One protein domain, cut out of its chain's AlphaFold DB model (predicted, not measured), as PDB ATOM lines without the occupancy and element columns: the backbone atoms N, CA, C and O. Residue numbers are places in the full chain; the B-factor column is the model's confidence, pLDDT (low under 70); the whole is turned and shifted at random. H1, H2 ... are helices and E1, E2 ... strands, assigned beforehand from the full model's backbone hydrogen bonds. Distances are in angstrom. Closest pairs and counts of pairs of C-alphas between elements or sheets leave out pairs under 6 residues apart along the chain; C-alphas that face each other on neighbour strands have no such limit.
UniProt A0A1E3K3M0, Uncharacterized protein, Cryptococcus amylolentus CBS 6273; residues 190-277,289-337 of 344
ATOM      1  N   ILE A 190     -22.992 -49.698 -39.396       72.94
ATOM      2  CA  ILE A 190     -24.333 -49.844 -38.808       72.94
ATOM      3  C   ILE A 190     -25.127 -48.541 -38.884       72.94
ATOM      4  O   ILE A 190     -26.338 -48.552 -39.097       72.94
ATOM      5  N   LEU A 191     -24.448 -47.419 -38.666       75.12
ATOM      6  CA  LEU A 191     -25.077 -46.111 -38.618       75.12
ATOM      7  C   LEU A 191     -25.361 -45.525 -40.009       75.12
ATOM      8  O   LEU A 191     -26.134 -44.579 -40.069       75.12
ATOM      9  N   TRP A 192     -24.802 -46.089 -41.093       69.31
ATOM     10  CA  TRP A 192     -25.062 -45.676 -42.483       69.31
ATOM     11  C   TRP A 192     -25.078 -44.160 -42.682       69.31
ATOM     12  O   TRP A 192     -26.115 -43.516 -42.824       69.31
ATOM     13  N   LEU A 193     -23.876 -43.603 -42.637       75.38
ATOM     14  CA  LEU A 193     -23.655 -42.180 -42.451       75.38
ATOM     15  C   LEU A 193     -23.438 -41.480 -43.787       75.38
ATOM     16  O   LEU A 193     -22.567 -41.892 -44.551       75.38
ATOM     17  N   SER A 194     -24.158 -40.383 -44.000       81.56
ATOM     18  CA  SER A 194     -23.859 -39.430 -45.072       81.56
ATOM     19  C   SER A 194     -22.685 -38.535 -44.694       81.56
ATOM     20  O   SER A 194     -21.811 -38.287 -45.517       81.56
ATOM     21  N   ASN A 195     -22.603 -38.096 -43.437       86.62
ATOM     22  CA  ASN A 195     -21.626 -37.103 -43.018       86.62
ATOM     23  C   ASN A 195     -20.876 -37.528 -41.749       86.62
ATOM     24  O   ASN A 195     -21.464 -37.921 -40.737       86.62
ATOM     25  N   ILE A 196     -19.546 -37.422 -41.786       86.06
ATOM     26  CA  ILE A 196     -18.673 -37.729 -40.649       86.06
ATOM     27  C   ILE A 196     -17.878 -36.481 -40.286       86.06
ATOM     28  O   ILE A 196     -17.155 -35.916 -41.101       86.06
ATOM     29  N   CYS A 197     -17.953 -36.075 -39.026       86.31
ATOM     30  CA  CYS A 197     -17.093 -35.053 -38.453       86.31
ATOM     31  C   CYS A 197     -16.287 -35.664 -37.317       86.31
ATOM     32  O   CYS A 197     -16.848 -36.290 -36.422       86.31
ATOM     33  N   TYR A 198     -14.982 -35.431 -37.276       83.12
ATOM     34  CA  TYR A 198     -14.197 -35.864 -36.131       83.12
ATOM     35  C   TYR A 198     -13.049 -34.918 -35.808       83.12
ATOM     36  O   TYR A 198     -12.616 -34.083 -36.604       83.12
ATOM     37  N   THR A 199     -12.590 -35.009 -34.568       78.94
ATOM     38  CA  THR A 199     -11.431 -34.271 -34.075       78.94
ATOM     39  C   THR A 199     -10.495 -35.266 -33.396       78.94
ATOM     40  O   THR A 199     -10.932 -36.058 -32.564       78.94
ATOM     41  N   GLU A 200      -9.207 -35.202 -33.716       68.81
ATOM     42  CA  GLU A 200      -8.190 -36.029 -33.059       68.81
ATOM     43  C   GLU A 200      -7.837 -35.524 -31.656       68.81
ATOM     44  O   GLU A 200      -7.790 -34.315 -31.394       68.81
ATOM     45  N   ALA A 201      -7.563 -36.461 -30.745       62.50
ATOM     46  CA  ALA A 201      -7.202 -36.131 -29.373       62.50
ATOM     47  C   ALA A 201      -5.777 -35.539 -29.292       62.50
ATOM     48  O   ALA A 201      -4.862 -36.022 -29.958       62.50
ATOM     49  N   PRO A 202      -5.543 -34.527 -28.437       58.31
ATOM     50  CA  PRO A 202      -4.219 -33.948 -28.184       58.31
ATOM     51  C   PRO A 202      -3.124 -34.931 -27.736       58.31
ATOM     52  O   PRO A 202      -1.946 -34.722 -28.033       58.31
ATOM     53  N   SER A 203      -3.501 -35.947 -26.953       54.03
ATOM     54  CA  SER A 203      -2.594 -36.682 -26.055       54.03
ATOM     55  C   SER A 203      -2.680 -38.214 -26.142       54.03
ATOM     56  O   SER A 203      -1.966 -38.898 -25.414       54.03
ATOM     57  N   GLY A 204      -3.466 -38.767 -27.066       51.34
ATOM     58  CA  GLY A 204      -3.453 -40.189 -27.432       51.34
ATOM     59  C   GLY A 204      -2.900 -40.358 -28.846       51.34
ATOM     60  O   GLY A 204      -2.898 -39.405 -29.616       51.34
ATOM     61  N   GLY A 205      -2.383 -41.536 -29.203       55.56
ATOM     62  CA  GLY A 205      -1.933 -41.819 -30.577       55.56
ATOM     63  C   GLY A 205      -3.034 -41.621 -31.634       55.56
ATOM     64  O   GLY A 205      -4.175 -41.325 -31.299       55.56
ATOM     65  N   ARG A 206      -2.702 -41.834 -32.916       64.00
ATOM     66  CA  ARG A 206      -3.560 -41.614 -34.108       64.00
ATOM     67  C   ARG A 206      -4.743 -42.588 -34.241       64.00
ATOM     68  O   ARG A 206      -5.143 -42.960 -35.341       64.00
ATOM     69  N   TRP A 207      -5.267 -43.065 -33.121       69.56
ATOM     70  CA  TRP A 207      -6.082 -44.263 -33.069       69.56
ATOM     71  C   TRP A 207      -7.377 -44.120 -33.874       69.56
ATOM     72  O   TRP A 207      -7.750 -45.085 -34.534       69.56
ATOM     73  N   LEU A 208      -8.038 -42.954 -33.857       73.25
ATOM     74  CA  LEU A 208      -9.315 -42.745 -34.542       73.25
ATOM     75  C   LEU A 208      -9.130 -42.645 -36.060       73.25
ATOM     76  O   LEU A 208      -9.825 -43.333 -36.804       73.25
ATOM     77  N   SER A 209      -8.152 -41.861 -36.508       73.69
ATOM     78  CA  SER A 209      -7.693 -41.785 -37.898       73.69
ATOM     79  C   SER A 209      -7.317 -43.159 -38.449       73.69
ATOM     80  O   SER A 209      -7.786 -43.541 -39.519       73.69
ATOM     81  N   ASP A 210      -6.536 -43.938 -37.700       72.56
ATOM     82  CA  ASP A 210      -6.155 -45.294 -38.101       72.56
ATOM     83  C   ASP A 210      -7.387 -46.212 -38.207       72.56
ATOM     84  O   ASP A 210      -7.490 -46.998 -39.153       72.56
ATOM     85  N   GLN A 211      -8.358 -46.085 -37.289       74.44
ATOM     86  CA  GLN A 211      -9.601 -46.861 -37.345       74.44
ATOM     87  C   GLN A 211     -10.455 -46.491 -38.550       74.44
ATOM     88  O   GLN A 211     -10.855 -47.385 -39.293       74.44
ATOM     89  N   LEU A 212     -10.716 -45.200 -38.766       75.31
ATOM     90  CA  LEU A 212     -11.485 -44.715 -39.913       75.31
ATOM     91  C   LEU A 212     -10.831 -45.142 -41.227       75.31
ATOM     92  O   LEU A 212     -11.521 -45.627 -42.123       75.31
ATOM     93  N   GLY A 213      -9.501 -45.095 -41.302       74.00
ATOM     94  CA  GLY A 213      -8.764 -45.621 -42.442       74.00
ATOM     95  C   GLY A 213      -9.012 -47.101 -42.715       74.00
ATOM     96  O   GLY A 213      -9.270 -47.480 -43.857       74.00
ATOM     97  N   GLN A 214      -9.014 -47.939 -41.674       73.25
ATOM     98  CA  GLN A 214      -9.378 -49.354 -41.809       73.25
ATOM     99  C   GLN A 214     -10.839 -49.546 -42.240       73.25
ATOM    100  O   GLN A 214     -11.121 -50.479 -42.995       73.25
ATOM    101  N   VAL A 215     -11.762 -48.677 -41.807       75.06
ATOM    102  CA  VAL A 215     -13.158 -48.706 -42.273       75.06
ATOM    103  C   VAL A 215     -13.211 -48.469 -43.775       75.06
ATOM    104  O   VAL A 215     -13.712 -49.332 -44.498       75.06
ATOM    105  N   PHE A 216     -12.661 -47.352 -44.258       73.94
ATOM    106  CA  PHE A 216     -12.683 -47.006 -45.682       73.94
ATOM    107  C   PHE A 216     -12.035 -48.090 -46.542       73.94
ATOM    108  O   PHE A 216     -12.574 -48.462 -47.588       73.94
ATOM    109  N   LEU A 217     -10.944 -48.677 -46.045       72.31
ATOM    110  CA  LEU A 217     -10.251 -49.761 -46.720       72.31
ATOM    111  C   LEU A 217     -11.104 -51.016 -46.895       72.31
ATOM    112  O   LEU A 217     -11.128 -51.620 -47.966       72.31
ATOM    113  N   ARG A 218     -11.786 -51.433 -45.827       70.00
ATOM    114  CA  ARG A 218     -12.451 -52.740 -45.768       70.00
ATOM    115  C   ARG A 218     -13.891 -52.716 -46.265       70.00
ATOM    116  O   ARG A 218     -14.415 -53.769 -46.611       70.00
ATOM    117  N   THR A 219     -14.549 -51.558 -46.259       65.00
ATOM    118  CA  THR A 219     -16.016 -51.477 -46.412       65.00
ATOM    119  C   THR A 219     -16.486 -50.847 -47.714       65.00
ATOM    120  O   THR A 219     -17.683 -50.854 -47.973       65.00
ATOM    121  N   ARG A 220     -15.578 -50.296 -48.537       67.31
ATOM    122  CA  ARG A 220     -15.933 -49.442 -49.690       67.31
ATOM    123  C   ARG A 220     -16.932 -48.323 -49.332       67.31
ATOM    124  O   ARG A 220     -17.595 -47.812 -50.229       67.31
ATOM    125  N   LEU A 221     -17.028 -47.945 -48.053       72.75
ATOM    126  CA  LEU A 221     -17.933 -46.908 -47.570       72.75
ATOM    127  C   LEU A 221     -17.646 -45.595 -48.300       72.75
ATOM    128  O   LEU A 221     -16.511 -45.122 -48.281       72.75
ATOM    129  N   SER A 222     -18.680 -45.034 -48.920       77.88
ATOM    130  CA  SER A 222     -18.693 -43.691 -49.496       77.88
ATOM    131  C   SER A 222     -19.479 -42.785 -48.560       77.88
ATOM    132  O   SER A 222     -20.498 -43.216 -48.025       77.88
ATOM    133  N   VAL A 223     -19.002 -41.560 -48.359       81.81
ATOM    134  CA  VAL A 223     -19.698 -40.537 -47.563       81.81
ATOM    135  C   VAL A 223     -19.874 -39.278 -48.408       81.81
ATOM    136  O   VAL A 223     -19.149 -39.068 -49.377       81.81
ATOM    137  N   ASP A 224     -20.822 -38.428 -48.061       86.12
ATOM    138  CA  ASP A 224     -21.026 -37.151 -48.739       86.12
ATOM    139  C   ASP A 224     -19.983 -36.140 -48.255       86.12
ATOM    140  O   ASP A 224     -19.202 -35.623 -49.058       86.12
ATOM    141  N   SER A 225     -19.872 -35.952 -46.937       88.44
ATOM    142  CA  SER A 225     -18.888 -35.052 -46.329       88.44
ATOM    143  C   SER A 225     -18.056 -35.725 -45.242       88.44
ATOM    144  O   SER A 225     -18.572 -36.402 -44.347       88.44
ATOM    145  N   LEU A 226     -16.745 -35.476 -45.279       87.25
ATOM    146  CA  LEU A 226     -15.819 -35.806 -44.201       87.25
ATOM    147  C   LEU A 226     -15.158 -34.523 -43.681       87.25
ATOM    148  O   LEU A 226     -14.443 -33.841 -44.407       87.25
ATOM    149  N   SER A 227     -15.384 -34.190 -42.410       88.06
ATOM    150  CA  SER A 227     -14.816 -33.016 -41.739       88.06
ATOM    151  C   SER A 227     -13.795 -33.422 -40.678       88.06
ATOM    152  O   SER A 227     -14.140 -34.012 -39.651       88.06
ATOM    153  N   LEU A 228     -12.534 -33.063 -40.907       86.19
ATOM    154  CA  LEU A 228     -11.414 -33.278 -39.999       86.19
ATOM    155  C   LEU A 228     -11.038 -31.970 -39.305       86.19
ATOM    156  O   LEU A 228     -10.721 -30.977 -39.956       86.19
ATOM    157  N   HIS A 229     -11.002 -31.978 -37.977       82.12
ATOM    158  CA  HIS A 229     -10.463 -30.866 -37.197       82.12
ATOM    159  C   HIS A 229      -9.094 -31.208 -36.628       82.12
ATOM    160  O   HIS A 229      -8.927 -32.224 -35.944       82.12
ATOM    161  N   ASP A 230      -8.135 -30.320 -36.874       74.81
ATOM    162  CA  ASP A 230      -6.748 -30.526 -36.490       74.81
ATOM    163  C   ASP A 230      -6.570 -30.634 -34.961       74.81
ATOM    164  O   ASP A 230      -7.121 -29.852 -34.171       74.81
ATOM    165  N   GLY A 231      -5.779 -31.622 -34.537       61.25
ATOM    166  CA  GLY A 231      -5.376 -31.830 -33.145       61.25
ATOM    167  C   GLY A 231      -4.321 -30.808 -32.693       61.25
ATOM    168  O   GLY A 231      -3.891 -29.937 -33.442       61.25
ATOM    169  N   THR A 232      -3.884 -30.843 -31.430       52.22
ATOM    170  CA  THR A 232      -2.777 -29.976 -30.951       52.22
ATOM    171  C   THR A 232      -1.385 -30.428 -31.419       52.22
ATOM    172  O   THR A 232      -0.433 -29.675 -31.238       52.22
ATOM    173  N   ARG A 233      -1.227 -31.622 -32.011       51.41
ATOM    174  CA  ARG A 233       0.083 -32.179 -32.399       51.41
ATOM    175  C   ARG A 233       0.379 -32.071 -33.897       51.41
ATOM    176  O   ARG A 233      -0.510 -32.134 -34.732       51.41
ATOM    177  N   GLU A 234       1.668 -31.948 -34.217       48.88
ATOM    178  CA  GLU A 234       2.251 -31.757 -35.561       48.88
ATOM    179  C   GLU A 234       2.198 -32.966 -36.506       48.88
ATOM    180  O   GLU A 234       2.759 -32.917 -37.600       48.88
ATOM    181  N   THR A 235       1.543 -34.062 -36.124       48.00
ATOM    182  CA  THR A 235       1.793 -35.368 -36.751       48.00
ATOM    183  C   THR A 235       0.560 -36.147 -37.200       48.00
ATOM    184  O   THR A 235       0.699 -37.330 -37.485       48.00
ATOM    185  N   THR A 236      -0.626 -35.565 -37.332       51.56
ATOM    186  CA  THR A 236      -1.863 -36.341 -37.579       51.56
ATOM    187  C   THR A 236      -2.402 -36.234 -39.001       51.56
ATOM    188  O   THR A 236      -3.550 -35.868 -39.198       51.56
ATOM    189  N   LEU A 237      -1.586 -36.581 -39.998       55.88
ATOM    190  CA  LEU A 237      -2.071 -36.836 -41.356       55.88
ATOM    191  C   LEU A 237      -1.429 -38.131 -41.860       55.88
ATOM    192  O   LEU A 237      -0.206 -38.254 -41.939       55.88
ATOM    193  N   THR A 238      -2.268 -39.134 -42.069       56.72
ATOM    194  CA  THR A 238      -1.917 -40.547 -42.281       56.72
ATOM    195  C   THR A 238      -2.318 -40.988 -43.682       56.72
ATOM    196  O   THR A 238      -3.215 -40.408 -44.279       56.72
ATOM    197  N   GLY A 239      -1.689 -42.050 -44.195       58.22
ATOM    198  CA  GLY A 239      -1.937 -42.566 -45.548       58.22
ATOM    199  C   GLY A 239      -3.392 -42.942 -45.853       58.22
ATOM    200  O   GLY A 239      -3.750 -43.018 -47.020       58.22
ATOM    201  N   TRP A 240      -4.259 -43.100 -44.846       65.31
ATOM    202  CA  TRP A 240      -5.661 -43.447 -45.077       65.31
ATOM    203  C   TRP A 240      -6.481 -42.368 -45.781       65.31
ATOM    204  O   TRP A 240      -7.527 -42.701 -46.328       65.31
ATOM    205  N   VAL A 241      -6.048 -41.102 -45.800       65.81
ATOM    206  CA  VAL A 241      -6.797 -40.058 -46.523       65.81
ATOM    207  C   VAL A 241      -6.855 -40.384 -48.027       65.81
ATOM    208  O   VAL A 241      -7.843 -40.057 -48.674       65.81
ATOM    209  N   SER A 242      -5.880 -41.132 -48.568       64.50
ATOM    210  CA  SER A 242      -5.926 -41.688 -49.938       64.50
ATOM    211  C   SER A 242      -7.075 -42.672 -50.184       64.50
ATOM    212  O   SER A 242      -7.472 -42.901 -51.326       64.50
ATOM    213  N   LEU A 243      -7.602 -43.272 -49.114       68.25
ATOM    214  CA  LEU A 243      -8.678 -44.261 -49.138       68.25
ATOM    215  C   LEU A 243     -10.053 -43.618 -48.950       68.25
ATOM    216  O   LEU A 243     -11.062 -44.321 -49.019       68.25
ATOM    217  N   ASN A 244     -10.093 -42.313 -48.675       70.31
ATOM    218  CA  ASN A 244     -11.328 -41.578 -48.480       70.31
ATOM    219  C   ASN A 244     -12.185 -41.632 -49.752       70.31
ATOM    220  O   ASN A 244     -11.689 -41.472 -50.860       70.31
ATOM    221  N   ARG A 245     -13.486 -41.848 -49.583       74.31
ATOM    222  CA  ARG A 245     -14.481 -41.861 -50.661       74.31
ATOM    223  C   ARG A 245     -15.551 -40.804 -50.396       74.31
ATOM    224  O   ARG A 245     -16.741 -41.077 -50.509       74.31
ATOM    225  N   SER A 246     -15.126 -39.623 -49.952       85.12
ATOM    226  CA  SER A 246     -16.019 -38.494 -49.711       85.12
ATOM    227  C   SER A 246     -16.260 -37.692 -50.984       85.12
ATOM    228  O   SER A 246     -15.326 -37.500 -51.766       85.12
ATOM    229  N   GLN A 247     -17.447 -37.114 -51.146       87.81
ATOM    230  CA  GLN A 247     -17.656 -36.089 -52.175       87.81
ATOM    231  C   GLN A 247     -16.928 -34.791 -51.802       87.81
ATOM    232  O   GLN A 247     -16.230 -34.202 -52.631       87.81
ATOM    233  N   ILE A 248     -17.028 -34.400 -50.528       89.94
ATOM    234  CA  ILE A 248     -16.397 -33.211 -49.954       89.94
ATOM    235  C   ILE A 248     -15.511 -33.620 -48.774       89.94
ATOM    236  O   ILE A 248     -15.951 -34.304 -47.851       89.94
ATOM    237  N   MET A 249     -14.264 -33.155 -48.777       89.38
ATOM    238  CA  MET A 249     -13.347 -33.297 -47.644       89.38
ATOM    239  C   MET A 249     -13.029 -31.922 -47.069       89.38
ATOM    240  O   MET A 249     -12.537 -31.053 -47.780       89.38
ATOM    241  N   THR A 250     -13.259 -31.722 -45.778       90.12
ATOM    242  CA  THR A 250     -12.984 -30.455 -45.095       90.12
ATOM    243  C   THR A 250     -11.907 -30.641 -44.037       90.12
ATOM    244  O   THR A 250     -12.011 -31.532 -43.194       90.12
ATOM    245  N   TYR A 251     -10.891 -29.779 -44.037       88.38
ATOM    246  CA  TYR A 251      -9.835 -29.754 -43.032       88.38
ATOM    247  C   TYR A 251      -9.782 -28.397 -42.322       88.38
ATOM    248  O   TYR A 251      -9.470 -27.363 -42.914       88.38
ATOM    249  N   TRP A 252     -10.076 -28.416 -41.023       87.44
ATOM    250  CA  TRP A 252     -10.077 -27.244 -40.151       87.44
ATOM    251  C   TRP A 252      -8.743 -27.144 -39.413       87.44
ATOM    252  O   TRP A 252      -8.529 -27.826 -38.402       87.44
ATOM    253  N   LEU A 253      -7.840 -26.302 -39.920       84.06
ATOM    254  CA  LEU A 253      -6.534 -26.065 -39.304       84.06
ATOM    255  C   LEU A 253      -6.673 -25.159 -38.083       84.06
ATOM    256  O   LEU A 253      -7.530 -24.279 -38.036       84.06
ATOM    257  N   LYS A 254      -5.791 -25.328 -37.095       78.44
ATOM    258  CA  LYS A 254      -5.756 -24.407 -35.955       78.44
ATOM    259  C   LYS A 254      -5.079 -23.086 -36.333       78.44
ATOM    260  O   LYS A 254      -3.948 -23.116 -36.822       78.44
ATOM    261  N   PRO A 255      -5.677 -21.933 -35.984       66.50
ATOM    262  CA  PRO A 255      -5.139 -20.623 -36.351       66.50
ATOM    263  C   PRO A 255      -3.812 -20.290 -35.653       66.50
ATOM    264  O   PRO A 255      -3.047 -19.466 -36.138       66.50
ATOM    265  N   GLN A 256      -3.493 -20.935 -34.524       64.75
ATOM    266  CA  GLN A 256      -2.293 -20.625 -33.728       64.75
ATOM    267  C   GLN A 256      -1.000 -21.293 -34.231       64.75
ATOM    268  O   GLN A 256       0.048 -21.170 -33.601       64.75
ATOM    269  N   ILE A 257      -1.045 -22.000 -35.361       68.75
ATOM    270  CA  ILE A 257       0.125 -22.659 -35.948       68.75
ATOM    271  C   ILE A 257       0.911 -21.641 -36.798       68.75
ATOM    272  O   ILE A 257       0.331 -20.837 -37.530       68.75
ATOM    273  N   GLY A 258       2.245 -21.649 -36.706       72.62
ATOM    274  CA  GLY A 258       3.097 -20.806 -37.554       72.62
ATOM    275  C   GLY A 258       2.929 -21.137 -39.045       72.62
ATOM    276  O   GLY A 258       2.790 -22.309 -39.398       72.62
ATOM    277  N   ALA A 259       2.969 -20.130 -39.925       75.06
ATOM    278  CA  ALA A 259       2.656 -20.287 -41.354       75.06
ATOM    279  C   ALA A 259       3.483 -21.391 -42.048       75.06
ATOM    280  O   ALA A 259       2.927 -22.215 -42.771       75.06
ATOM    281  N   GLY A 260       4.784 -21.499 -41.753       73.50
ATOM    282  CA  GLY A 260       5.638 -22.560 -42.309       73.50
ATOM    283  C   GLY A 260       5.237 -23.977 -41.872       73.50
ATOM    284  O   GLY A 260       5.241 -24.908 -42.678       73.50
ATOM    285  N   ILE A 261       4.822 -24.151 -40.612       76.81
ATOM    286  CA  ILE A 261       4.324 -25.438 -40.101       76.81
ATOM    287  C   ILE A 261       2.984 -25.766 -40.764       76.81
ATOM    288  O   ILE A 261       2.755 -26.906 -41.170       76.81
ATOM    289  N   GLN A 262       2.118 -24.765 -40.919       81.50
ATOM    290  CA  GLN A 262       0.819 -24.936 -41.555       81.50
ATOM    291  C   GLN A 262       0.948 -25.327 -43.030       81.50
ATOM    292  O   GLN A 262       0.299 -26.284 -43.452       81.50
ATOM    293  N   LYS A 263       1.846 -24.676 -43.783       85.94
ATOM    294  CA  LYS A 263       2.179 -25.051 -45.166       85.94
ATOM    295  C   LYS A 263       2.575 -26.519 -45.247       85.94
ATOM    296  O   LYS A 263       1.988 -27.268 -46.020       85.94
ATOM    297  N   ASN A 264       3.515 -26.955 -44.408       83.06
ATOM    298  CA  ASN A 264       3.970 -28.345 -44.399       83.06
ATOM    299  C   ASN A 264       2.842 -29.336 -44.071       83.06
ATOM    300  O   ASN A 264       2.824 -30.438 -44.621       83.06
ATOM    301  N   ARG A 265       1.897 -28.972 -43.194       81.81
ATOM    302  CA  ARG A 265       0.723 -29.807 -42.884       81.81
ATOM    303  C   ARG A 265      -0.244 -29.889 -44.059       81.81
ATOM    304  O   ARG A 265      -0.611 -30.996 -44.435       81.81
ATOM    305  N   ILE A 266      -0.605 -28.755 -44.659       86.31
ATOM    306  CA  ILE A 266      -1.477 -28.714 -45.842       86.31
ATOM    307  C   ILE A 266      -0.856 -29.532 -46.975       86.31
ATOM    308  O   ILE A 266      -1.518 -30.380 -47.565       86.31
ATOM    309  N   VAL A 267       0.441 -29.347 -47.226       86.44
ATOM    310  CA  VAL A 267       1.160 -30.084 -48.265       86.44
ATOM    311  C   VAL A 267       1.104 -31.593 -48.008       86.44
ATOM    312  O   VAL A 267       0.757 -32.365 -48.900       86.44
ATOM    313  N   LYS A 268       1.369 -32.035 -46.773       81.75
ATOM    314  CA  LYS A 268       1.260 -33.453 -46.391       81.75
ATOM    315  C   LYS A 268      -0.168 -33.991 -46.526       81.75
ATOM    316  O   LYS A 268      -0.342 -35.124 -46.962       81.75
ATOM    317  N   PHE A 269      -1.177 -33.195 -46.177       83.62
ATOM    318  CA  PHE A 269      -2.586 -33.565 -46.304       83.62
ATOM    319  C   PHE A 269      -2.964 -33.818 -47.762       83.62
ATOM    320  O   PHE A 269      -3.442 -34.897 -48.104       83.62
ATOM    321  N   LEU A 270      -2.685 -32.847 -48.630       84.88
ATOM    322  CA  LEU A 270      -3.009 -32.924 -50.048       84.88
ATOM    323  C   LEU A 270      -2.259 -34.081 -50.715       84.88
ATOM    324  O   LEU A 270      -2.881 -34.943 -51.332       84.88
ATOM    325  N   THR A 271      -0.944 -34.182 -50.508       81.50
ATOM    326  CA  THR A 271      -0.130 -35.274 -51.079       81.50
ATOM    327  C   THR A 271      -0.556 -36.657 -50.591       81.50
ATOM    328  O   THR A 271      -0.508 -37.615 -51.367       81.50
ATOM    329  N   SER A 272      -1.035 -36.782 -49.348       78.50
ATOM    330  CA  SER A 272      -1.569 -38.051 -48.837       78.50
ATOM    331  C   SER A 272      -2.847 -38.514 -49.538       78.50
ATOM    332  O   SER A 272      -3.120 -39.705 -49.499       78.50
ATOM    333  N   MET A 273      -3.601 -37.628 -50.201       79.38
ATOM    334  CA  MET A 273      -4.797 -38.006 -50.970       79.38
ATOM    335  C   MET A 273      -4.466 -38.546 -52.364       79.38
ATOM    336  O   MET A 273      -5.253 -39.290 -52.942       79.38
ATOM    337  N   VAL A 274      -3.302 -38.175 -52.904       74.12
ATOM    338  CA  VAL A 274      -2.895 -38.488 -54.286       74.12
ATOM    339  C   VAL A 274      -1.807 -39.568 -54.346       74.12
ATOM    340  O   VAL A 274      -1.612 -40.192 -55.386       74.12
ATOM    341  N   SER A 275      -1.129 -39.858 -53.231       62.28
ATOM    342  CA  SER A 275      -0.056 -40.861 -53.175       62.28
ATOM    343  C   SER A 275      -0.558 -42.280 -53.486       62.28
ATOM    344  O   SER A 275      -1.126 -42.950 -52.630       62.28
ATOM    345  N   GLN A 276      -0.286 -42.752 -54.707       54.69
ATOM    346  CA  GLN A 276      -0.625 -44.097 -55.195       54.69
ATOM    347  C   GLN A 276       0.401 -45.182 -54.841       54.69
ATOM    348  O   GLN A 276       0.108 -46.366 -54.974       54.69
ATOM    349  N   GLU A 277       1.627 -44.821 -54.462       44.91
ATOM    350  CA  GLU A 277       2.754 -45.746 -54.651       44.91
ATOM    351  C   GLU A 277       3.035 -46.706 -53.492       44.91
ATOM    352  O   GLU A 277       3.575 -47.782 -53.733       44.91
ATOM    353  N   HIS A 289      -8.893 -41.989 -54.898       66.75
ATOM    354  CA  HIS A 289     -10.178 -41.359 -54.637       66.75
ATOM    355  C   HIS A 289      -9.936 -39.964 -54.062       66.75
ATOM    356  O   HIS A 289     -10.146 -39.692 -52.884       66.75
ATOM    357  N   PHE A 290      -9.443 -39.067 -54.919       79.94
ATOM    358  CA  PHE A 290      -9.515 -37.645 -54.607       79.94
ATOM    359  C   PHE A 290     -10.999 -37.253 -54.504       79.94
ATOM    360  O   PHE A 290     -11.780 -37.745 -55.330       79.94
ATOM    361  N   PRO A 291     -11.408 -36.407 -53.540       86.25
ATOM    362  CA  PRO A 291     -12.804 -36.012 -53.401       86.25
ATOM    363  C   PRO A 291     -13.397 -35.534 -54.727       86.25
ATOM    364  O   PRO A 291     -12.772 -34.771 -55.476       86.25
ATOM    365  N   SER A 292     -14.584 -36.045 -55.050       84.19
ATOM    366  CA  SER A 292     -15.184 -35.847 -56.371       84.19
ATOM    367  C   SER A 292     -15.668 -34.415 -56.592       84.19
ATOM    368  O   SER A 292     -15.704 -33.974 -57.739       84.19
ATOM    369  N   GLN A 293     -15.994 -33.687 -55.518       89.31
ATOM    370  CA  GLN A 293     -16.474 -32.308 -55.582       89.31
ATOM    371  C   GLN A 293     -15.428 -31.304 -55.095       89.31
ATOM    372  O   GLN A 293     -14.972 -30.488 -55.891       89.31
ATOM    373  N   ALA A 294     -15.038 -31.355 -53.816       92.50
ATOM    374  CA  ALA A 294     -14.203 -30.307 -53.225       92.50
ATOM    375  C   ALA A 294     -13.316 -30.787 -52.067       92.50
ATOM    376  O   ALA A 294     -13.666 -31.694 -51.305       92.50
ATOM    377  N   VAL A 295     -12.185 -30.101 -51.896       92.12
ATOM    378  CA  VAL A 295     -11.354 -30.138 -50.686       92.12
ATOM    379  C   VAL A 295     -11.331 -28.741 -50.082       92.12
ATOM    380  O   VAL A 295     -10.764 -27.834 -50.678       92.12
ATOM    381  N   ARG A 296     -11.899 -28.563 -48.890       93.38
ATOM    382  CA  ARG A 296     -11.973 -27.266 -48.206       93.38
ATOM    383  C   ARG A 296     -10.946 -27.179 -47.095       93.38
ATOM    384  O   ARG A 296     -10.921 -28.032 -46.206       93.38
ATOM    385  N   LEU A 297     -10.107 -26.153 -47.129       92.25
ATOM    386  CA  LEU A 297      -9.074 -25.897 -46.134       92.25
ATOM    387  C   LEU A 297      -9.368 -24.565 -45.440       92.25
ATOM    388  O   LEU A 297      -9.303 -23.513 -46.071       92.25
ATOM    389  N   TYR A 298      -9.682 -24.615 -44.146       90.12
ATOM    390  CA  TYR A 298     -10.000 -23.426 -43.349       90.12
ATOM    391  C   TYR A 298      -8.815 -22.978 -42.492       90.12
ATOM    392  O   TYR A 298      -8.016 -23.807 -42.039       90.12
ATOM    393  N   ASN A 299      -8.747 -21.670 -42.230       88.12
ATOM    394  CA  ASN A 299      -7.694 -20.960 -41.495       88.12
ATOM    395  C   ASN A 299      -6.309 -20.957 -42.145       88.12
ATOM    396  O   ASN A 299      -5.308 -20.843 -41.436       88.12
ATOM    397  N   CYS A 300      -6.202 -21.099 -43.461       88.62
ATOM    398  CA  CYS A 300      -4.932 -21.164 -44.182       88.62
ATOM    399  C   CYS A 300      -4.185 -19.823 -44.174       88.62
ATOM    400  O   CYS A 300      -4.591 -18.875 -44.829       88.62
ATOM    401  N   ARG A 301      -3.044 -19.748 -43.485       89.00
ATOM    402  CA  ARG A 301      -2.109 -18.616 -43.607       89.00
ATOM    403  C   ARG A 301      -1.243 -18.656 -44.871       89.00
ATOM    404  O   ARG A 301      -0.955 -17.584 -45.389       89.00
ATOM    405  N   PRO A 302      -0.775 -19.829 -45.346       89.75
ATOM    406  CA  PRO A 302      -0.029 -19.901 -46.595       89.75
ATOM    407  C   PRO A 302      -0.917 -19.570 -47.788       89.75
ATOM    408  O   PRO A 302      -2.089 -19.961 -47.804       89.75
ATOM    409  N   THR A 303      -0.343 -18.935 -48.806       89.94
ATOM    410  CA  THR A 303      -1.072 -18.686 -50.051       89.94
ATOM    411  C   THR A 303      -1.256 -19.972 -50.850       89.94
ATOM    412  O   THR A 303      -0.584 -20.991 -50.643       89.94
ATOM    413  N   ARG A 304      -2.177 -19.910 -51.812       91.38
ATOM    414  CA  ARG A 304      -2.417 -20.985 -52.768       91.38
ATOM    415  C   ARG A 304      -1.128 -21.352 -53.513       91.38
ATOM    416  O   ARG A 304      -0.759 -22.522 -53.575       91.38
ATOM    417  N   GLU A 305      -0.395 -20.360 -54.002       90.38
ATOM    418  CA  GLU A 305       0.865 -20.538 -54.733       90.38
ATOM    419  C   GLU A 305       1.919 -21.218 -53.856       90.38
ATOM    420  O   GLU A 305       2.592 -22.147 -54.299       90.38
ATOM    421  N   GLU A 306       2.032 -20.817 -52.587       90.50
ATOM    422  CA  GLU A 306       2.987 -21.413 -51.652       90.50
ATOM    423  C   GLU A 306       2.715 -22.896 -51.380       90.50
ATOM    424  O   GLU A 306       3.669 -23.652 -51.147       90.50
ATOM    425  N   VAL A 307       1.440 -23.303 -51.378       89.00
ATOM    426  CA  VAL A 307       0.995 -24.688 -51.168       89.00
ATOM    427  C   VAL A 307       1.129 -25.528 -52.433       89.00
ATOM    428  O   VAL A 307       1.576 -26.672 -52.333       89.00
ATOM    429  N   PHE A 308       0.780 -24.987 -53.605       90.31
ATOM    430  CA  PHE A 308       0.772 -25.735 -54.868       90.31
ATOM    431  C   PHE A 308       2.106 -25.734 -55.616       90.31
ATOM    432  O   PHE A 308       2.353 -26.667 -56.379       90.31
ATOM    433  N   ALA A 309       3.014 -24.789 -55.352       86.75
ATOM    434  CA  ALA A 309       4.370 -24.812 -55.909       86.75
ATOM    435  C   ALA A 309       5.089 -26.172 -55.738       86.75
ATOM    436  O   ALA A 309       5.651 -26.657 -56.719       86.75
ATOM    437  N   PRO A 310       5.061 -26.838 -54.561       82.31
ATOM    438  CA  PRO A 310       5.632 -28.179 -54.410       82.31
ATOM    439  C   PRO A 310       4.739 -29.324 -54.930       82.31
ATOM    440  O   PRO A 310       5.213 -30.453 -55.016       82.31
ATOM    441  N   MET A 311       3.461 -29.088 -55.254       77.19
ATOM    442  CA  MET A 311       2.498 -30.149 -55.617       77.19
ATOM    443  C   MET A 311       2.704 -30.707 -57.022       77.19
ATOM    444  O   MET A 311       2.402 -31.873 -57.270       77.19
ATOM    445  N   THR A 312       3.262 -29.908 -57.928       69.56
ATOM    446  CA  THR A 312       3.597 -30.333 -59.295       69.56
ATOM    447  C   THR A 312       4.581 -31.506 -59.305       69.56
ATOM    448  O   THR A 312       4.456 -32.411 -60.126       69.56
ATOM    449  N   ALA A 313       5.493 -31.564 -58.326       70.75
ATOM    450  CA  ALA A 313       6.416 -32.685 -58.126       70.75
ATOM    451  C   ALA A 313       5.737 -33.964 -57.590       70.75
ATOM    452  O   ALA A 313       6.354 -35.025 -57.571       70.75
ATOM    453  N   HIS A 314       4.478 -33.877 -57.155       69.44
ATOM    454  CA  HIS A 314       3.697 -34.976 -56.580       69.44
ATOM    455  C   HIS A 314       2.551 -35.446 -57.492       69.44
ATOM    456  O   HIS A 314       1.615 -36.083 -57.012       69.44
ATOM    457  N   HIS A 315       2.619 -35.144 -58.795       72.69
ATOM    458  CA  HIS A 315       1.625 -35.544 -59.803       72.69
ATOM    459  C   HIS A 315       0.188 -35.074 -59.516       72.69
ATOM    460  O   HIS A 315      -0.770 -35.687 -59.986       72.69
ATOM    461  N   PHE A 316       0.025 -33.981 -58.768       80.56
ATOM    462  CA  PHE A 316      -1.273 -33.322 -58.636       80.56
ATOM    463  C   PHE A 316      -1.700 -32.760 -59.989       80.56
ATOM    464  O   PHE A 316      -0.951 -32.004 -60.609       80.56
ATOM    465  N   THR A 317      -2.896 -33.122 -60.449       84.50
ATOM    466  CA  THR A 317      -3.433 -32.602 -61.712       84.50
ATOM    467  C   THR A 317      -4.058 -31.223 -61.512       84.50
ATOM    468  O   THR A 317      -4.512 -30.890 -60.416       84.50
ATOM    469  N   ASP A 318      -4.141 -30.427 -62.579       84.69
ATOM    470  CA  ASP A 318      -4.814 -29.121 -62.543       84.69
ATOM    471  C   ASP A 318      -6.277 -29.237 -62.102       84.69
ATOM    472  O   ASP A 318      -6.772 -28.397 -61.355       84.69
ATOM    473  N   GLU A 319      -6.952 -30.322 -62.490       86.19
ATOM    474  CA  GLU A 319      -8.315 -30.639 -62.056       86.19
ATOM    475  C   GLU A 319      -8.395 -30.854 -60.537       86.19
ATOM    476  O   GLU A 319      -9.270 -30.299 -59.871       86.19
ATOM    477  N   GLN A 320      -7.462 -31.620 -59.964       87.75
ATOM    478  CA  GLN A 320      -7.400 -31.848 -58.518       87.75
ATOM    479  C   GLN A 320      -7.069 -30.562 -57.766       87.75
ATOM    480  O   GLN A 320      -7.699 -30.273 -56.751       87.75
ATOM    481  N   MET A 321      -6.119 -29.768 -58.271       88.62
ATOM    482  CA  MET A 321      -5.800 -28.461 -57.698       88.62
ATOM    483  C   MET A 321      -7.022 -27.538 -57.751       88.62
ATOM    484  O   MET A 321      -7.340 -26.898 -56.749       88.62
ATOM    485  N   GLY A 322      -7.745 -27.506 -58.874       88.56
ATOM    486  CA  GLY A 322      -8.946 -26.691 -59.079       88.56
ATOM    487  C   GLY A 322     -10.085 -26.973 -58.095       88.56
ATOM    488  O   GLY A 322     -10.851 -26.067 -57.790       88.56
ATOM    489  N   ARG A 323     -10.157 -28.188 -57.537       91.94
ATOM    490  CA  ARG A 323     -11.140 -28.576 -56.505       91.94
ATOM    491  C   ARG A 323     -10.744 -28.202 -55.075       91.94
ATOM    492  O   ARG A 323     -11.531 -28.417 -54.154       91.94
ATOM    493  N   VAL A 324      -9.526 -27.709 -54.851       93.81
ATOM    494  CA  VAL A 324      -9.090 -27.290 -53.514       93.81
ATOM    495  C   VAL A 324      -9.489 -25.838 -53.276       93.81
ATOM    496  O   VAL A 324      -8.971 -24.934 -53.929       93.81
ATOM    497  N   GLU A 325     -10.347 -25.619 -52.293       94.94
ATOM    498  CA  GLU A 325     -10.743 -24.316 -51.771       94.94
ATOM    499  C   GLU A 325      -9.900 -24.007 -50.524       94.94
ATOM    500  O   GLU A 325      -9.809 -24.827 -49.606       94.94
ATOM    501  N   MET A 326      -9.257 -22.840 -50.488       93.94
ATOM    502  CA  MET A 326      -8.430 -22.391 -49.365       93.94
ATOM    503  C   MET A 326      -8.970 -21.069 -48.843       93.94
ATOM    504  O   MET A 326      -9.094 -20.132 -49.622       93.94
ATOM    505  N   TYR A 327      -9.229 -21.013 -47.541       91.44
ATOM    506  CA  TYR A 327      -9.783 -19.843 -46.868       91.44
ATOM    507  C   TYR A 327      -8.785 -19.317 -45.837       91.44
ATOM    508  O   TYR A 327      -8.291 -20.089 -45.002       91.44
ATOM    509  N   THR A 328      -8.487 -18.017 -45.865       89.88
ATOM    510  CA  THR A 328      -7.613 -17.378 -44.867       89.88
ATOM    511  C   THR A 328      -8.269 -17.358 -43.485       89.88
ATOM    512  O   THR A 328      -9.476 -17.592 -43.376       89.88
ATOM    513  N   PRO A 329      -7.527 -17.102 -42.389       87.88
ATOM    514  CA  PRO A 329      -8.139 -16.925 -41.075       87.88
ATOM    515  C   PRO A 329      -9.267 -15.892 -41.075       87.88
ATOM    516  O   PRO A 329     -10.281 -16.134 -40.437       87.88
ATOM    517  N   GLU A 330      -9.120 -14.791 -41.816       86.19
ATOM    518  CA  GLU A 330     -10.120 -13.724 -41.932       86.19
ATOM    519  C   GLU A 330     -11.381 -14.201 -42.660       86.19
ATOM    520  O   GLU A 330     -12.487 -13.987 -42.172       86.19
ATOM    521  N   GLU A 331     -11.224 -14.911 -43.781       85.06
ATOM    522  CA  GLU A 331     -12.343 -15.499 -44.533       85.06
ATOM    523  C   GLU A 331     -13.034 -16.622 -43.749       85.06
ATOM    524  O   GLU A 331     -14.226 -16.885 -43.906       85.06
ATOM    525  N   SER A 332     -12.295 -17.296 -42.868       84.12
ATOM    526  CA  SER A 332     -12.803 -18.443 -42.123       84.12
ATOM    527  C   SER A 332     -13.629 -18.050 -40.884       84.12
ATOM    528  O   SER A 332     -14.340 -18.902 -40.357       84.12
ATOM    529  N   ILE A 333     -13.610 -16.783 -40.440       76.88
ATOM    530  CA  ILE A 333     -14.296 -16.305 -39.211       76.88
ATOM    531  C   ILE A 333     -15.797 -16.634 -39.202       76.88
ATOM    532  O   ILE A 333     -16.369 -16.946 -38.150       76.88
ATOM    533  N   GLU A 334     -16.438 -16.550 -40.365       73.88
ATOM    534  CA  GLU A 334     -17.879 -16.772 -40.521       73.88
ATOM    535  C   GLU A 334     -18.232 -18.251 -40.730       73.88
ATOM    536  O   GLU A 334     -19.391 -18.644 -40.594       73.88
ATOM    537  N   HIS A 335     -17.235 -19.100 -40.985       77.75
ATOM    538  CA  HIS A 335     -17.443 -20.507 -41.279       77.75
ATOM    539  C   HIS A 335     -17.592 -21.340 -40.003       77.75
ATOM    540  O   HIS A 335     -16.820 -21.229 -39.044       77.75
ATOM    541  N   VAL A 336     -18.578 -22.238 -40.010       76.94
ATOM    542  CA  VAL A 336     -18.873 -23.167 -38.915       76.94
ATOM    543  C   VAL A 336     -18.952 -24.581 -39.465       76.94
ATOM    544  O   VAL A 336     -19.621 -24.843 -40.458       76.94
ATOM    545  N   CYS A 337     -18.308 -25.524 -38.782       80.69
ATOM    546  CA  CYS A 337     -18.485 -26.934 -39.093       80.69
ATOM    547  C   CYS A 337     -19.896 -27.398 -38.717       80.69
ATOM    548  O   CYS A 337     -20.227 -27.462 -37.534       80.69
TER     549      CYS A 337
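AT A GLANCE: This is residues 190 to 277 and 289 to 337 of the 344 residues of an uncharacterized protein of Cryptococcus amylolentus CBS 6273 (UniProt A0A1E3K3M0). A twisted slab of five parallel strands has H1 and H3 over one face, with short H2 packed between them and H4 beyond H3. The small H5 sits by the E5 side of the slab, and the other face is mostly bare, with H6 near the strands' last residues. The printed part, 137 residues, is mixed, six named helices and five named strands, in the order E1 H1 E2 H2 E3 H3 E4 H4 H5 E5 H6; the sheet order is E1 E2 E3 E4 E5. It is compact, with a radius of gyration of the C-alphas of 14.3 A and spans of 40 by 33 by 28 A.

HOW THE PARTS SIT: Edge strand E1, residues 195 to 199, is parallel to E2, residues 223 to 229, at 14 degrees, with N 196 and O 225 2.9 A apart. H1, residues 207 to 219, lies between them in the chain and only grazes the sheet with residues 208 to 216. H2, residues 239 to 243, touches H1, closest at the C-alphas of Gly 213 and Trp 240, 4.6 A. E3, residues 246 to 252, is parallel to E2 at 12 degrees, N 228 and O 250 being 2.8 A apart. E1, H1, E2 and E2, H2, E3 are strand-helix-strand units, parallel neighbour strands joined through a helix, with right-handed crossovers. H3, residues 259 to 274, touches H2 with residues 269 to 274 alone, closest at the C-alphas of Ser 242 and Met 273, 4.0 A. E4, residues 294 to 298, is parallel to E3 at 10 degrees, N 251 and O 296 being 2.8 A apart. H4, residues 304 to 308, touches H3, closest at the C-alphas of Lys 263 and Val 307, 6.1 A. H5, residues 318 to 322, precedes edge strand E5, residues 324 to 326, which is parallel to E4 at 18 degrees, with N 325 and O 295 2.8 A apart; E4, H4 H5, E5 is a third such unit, also right-handed. H6, residues 329 to 332, only grazes the sheet. Every O i to N i+4 pair is within hydrogen-bond range in H1, H4 and H5, 11 of 12 in H3 and 0 of 1 in H2, which has 2 of 2 O i to N i+3 pairs; H6 is too short for an i+4 pair.

IN THESE COORDINATES: E1 begins at C-alpha 195 (-21.626, -37.103, -43.018), and H6 ends at C-alpha 332 (-12.803, -18.443, -42.123). H1 measures 18.1 A, H3 23.0 A, E2 16.9 A and E3 15.9 A.

THE WHOLE: The C-alphas of Ile 190 and Glu 305, the two farthest apart, are 41.8 A apart. Residues 278 to 288 are not printed, and C-alphas 277 and 289 are 13.7 A apart across this cut. Of the links printed whole, none is long. Mean pLDDT of the printed part is 77.6; 33 residues are under 70, among them 200 to 207 and 231 to 243.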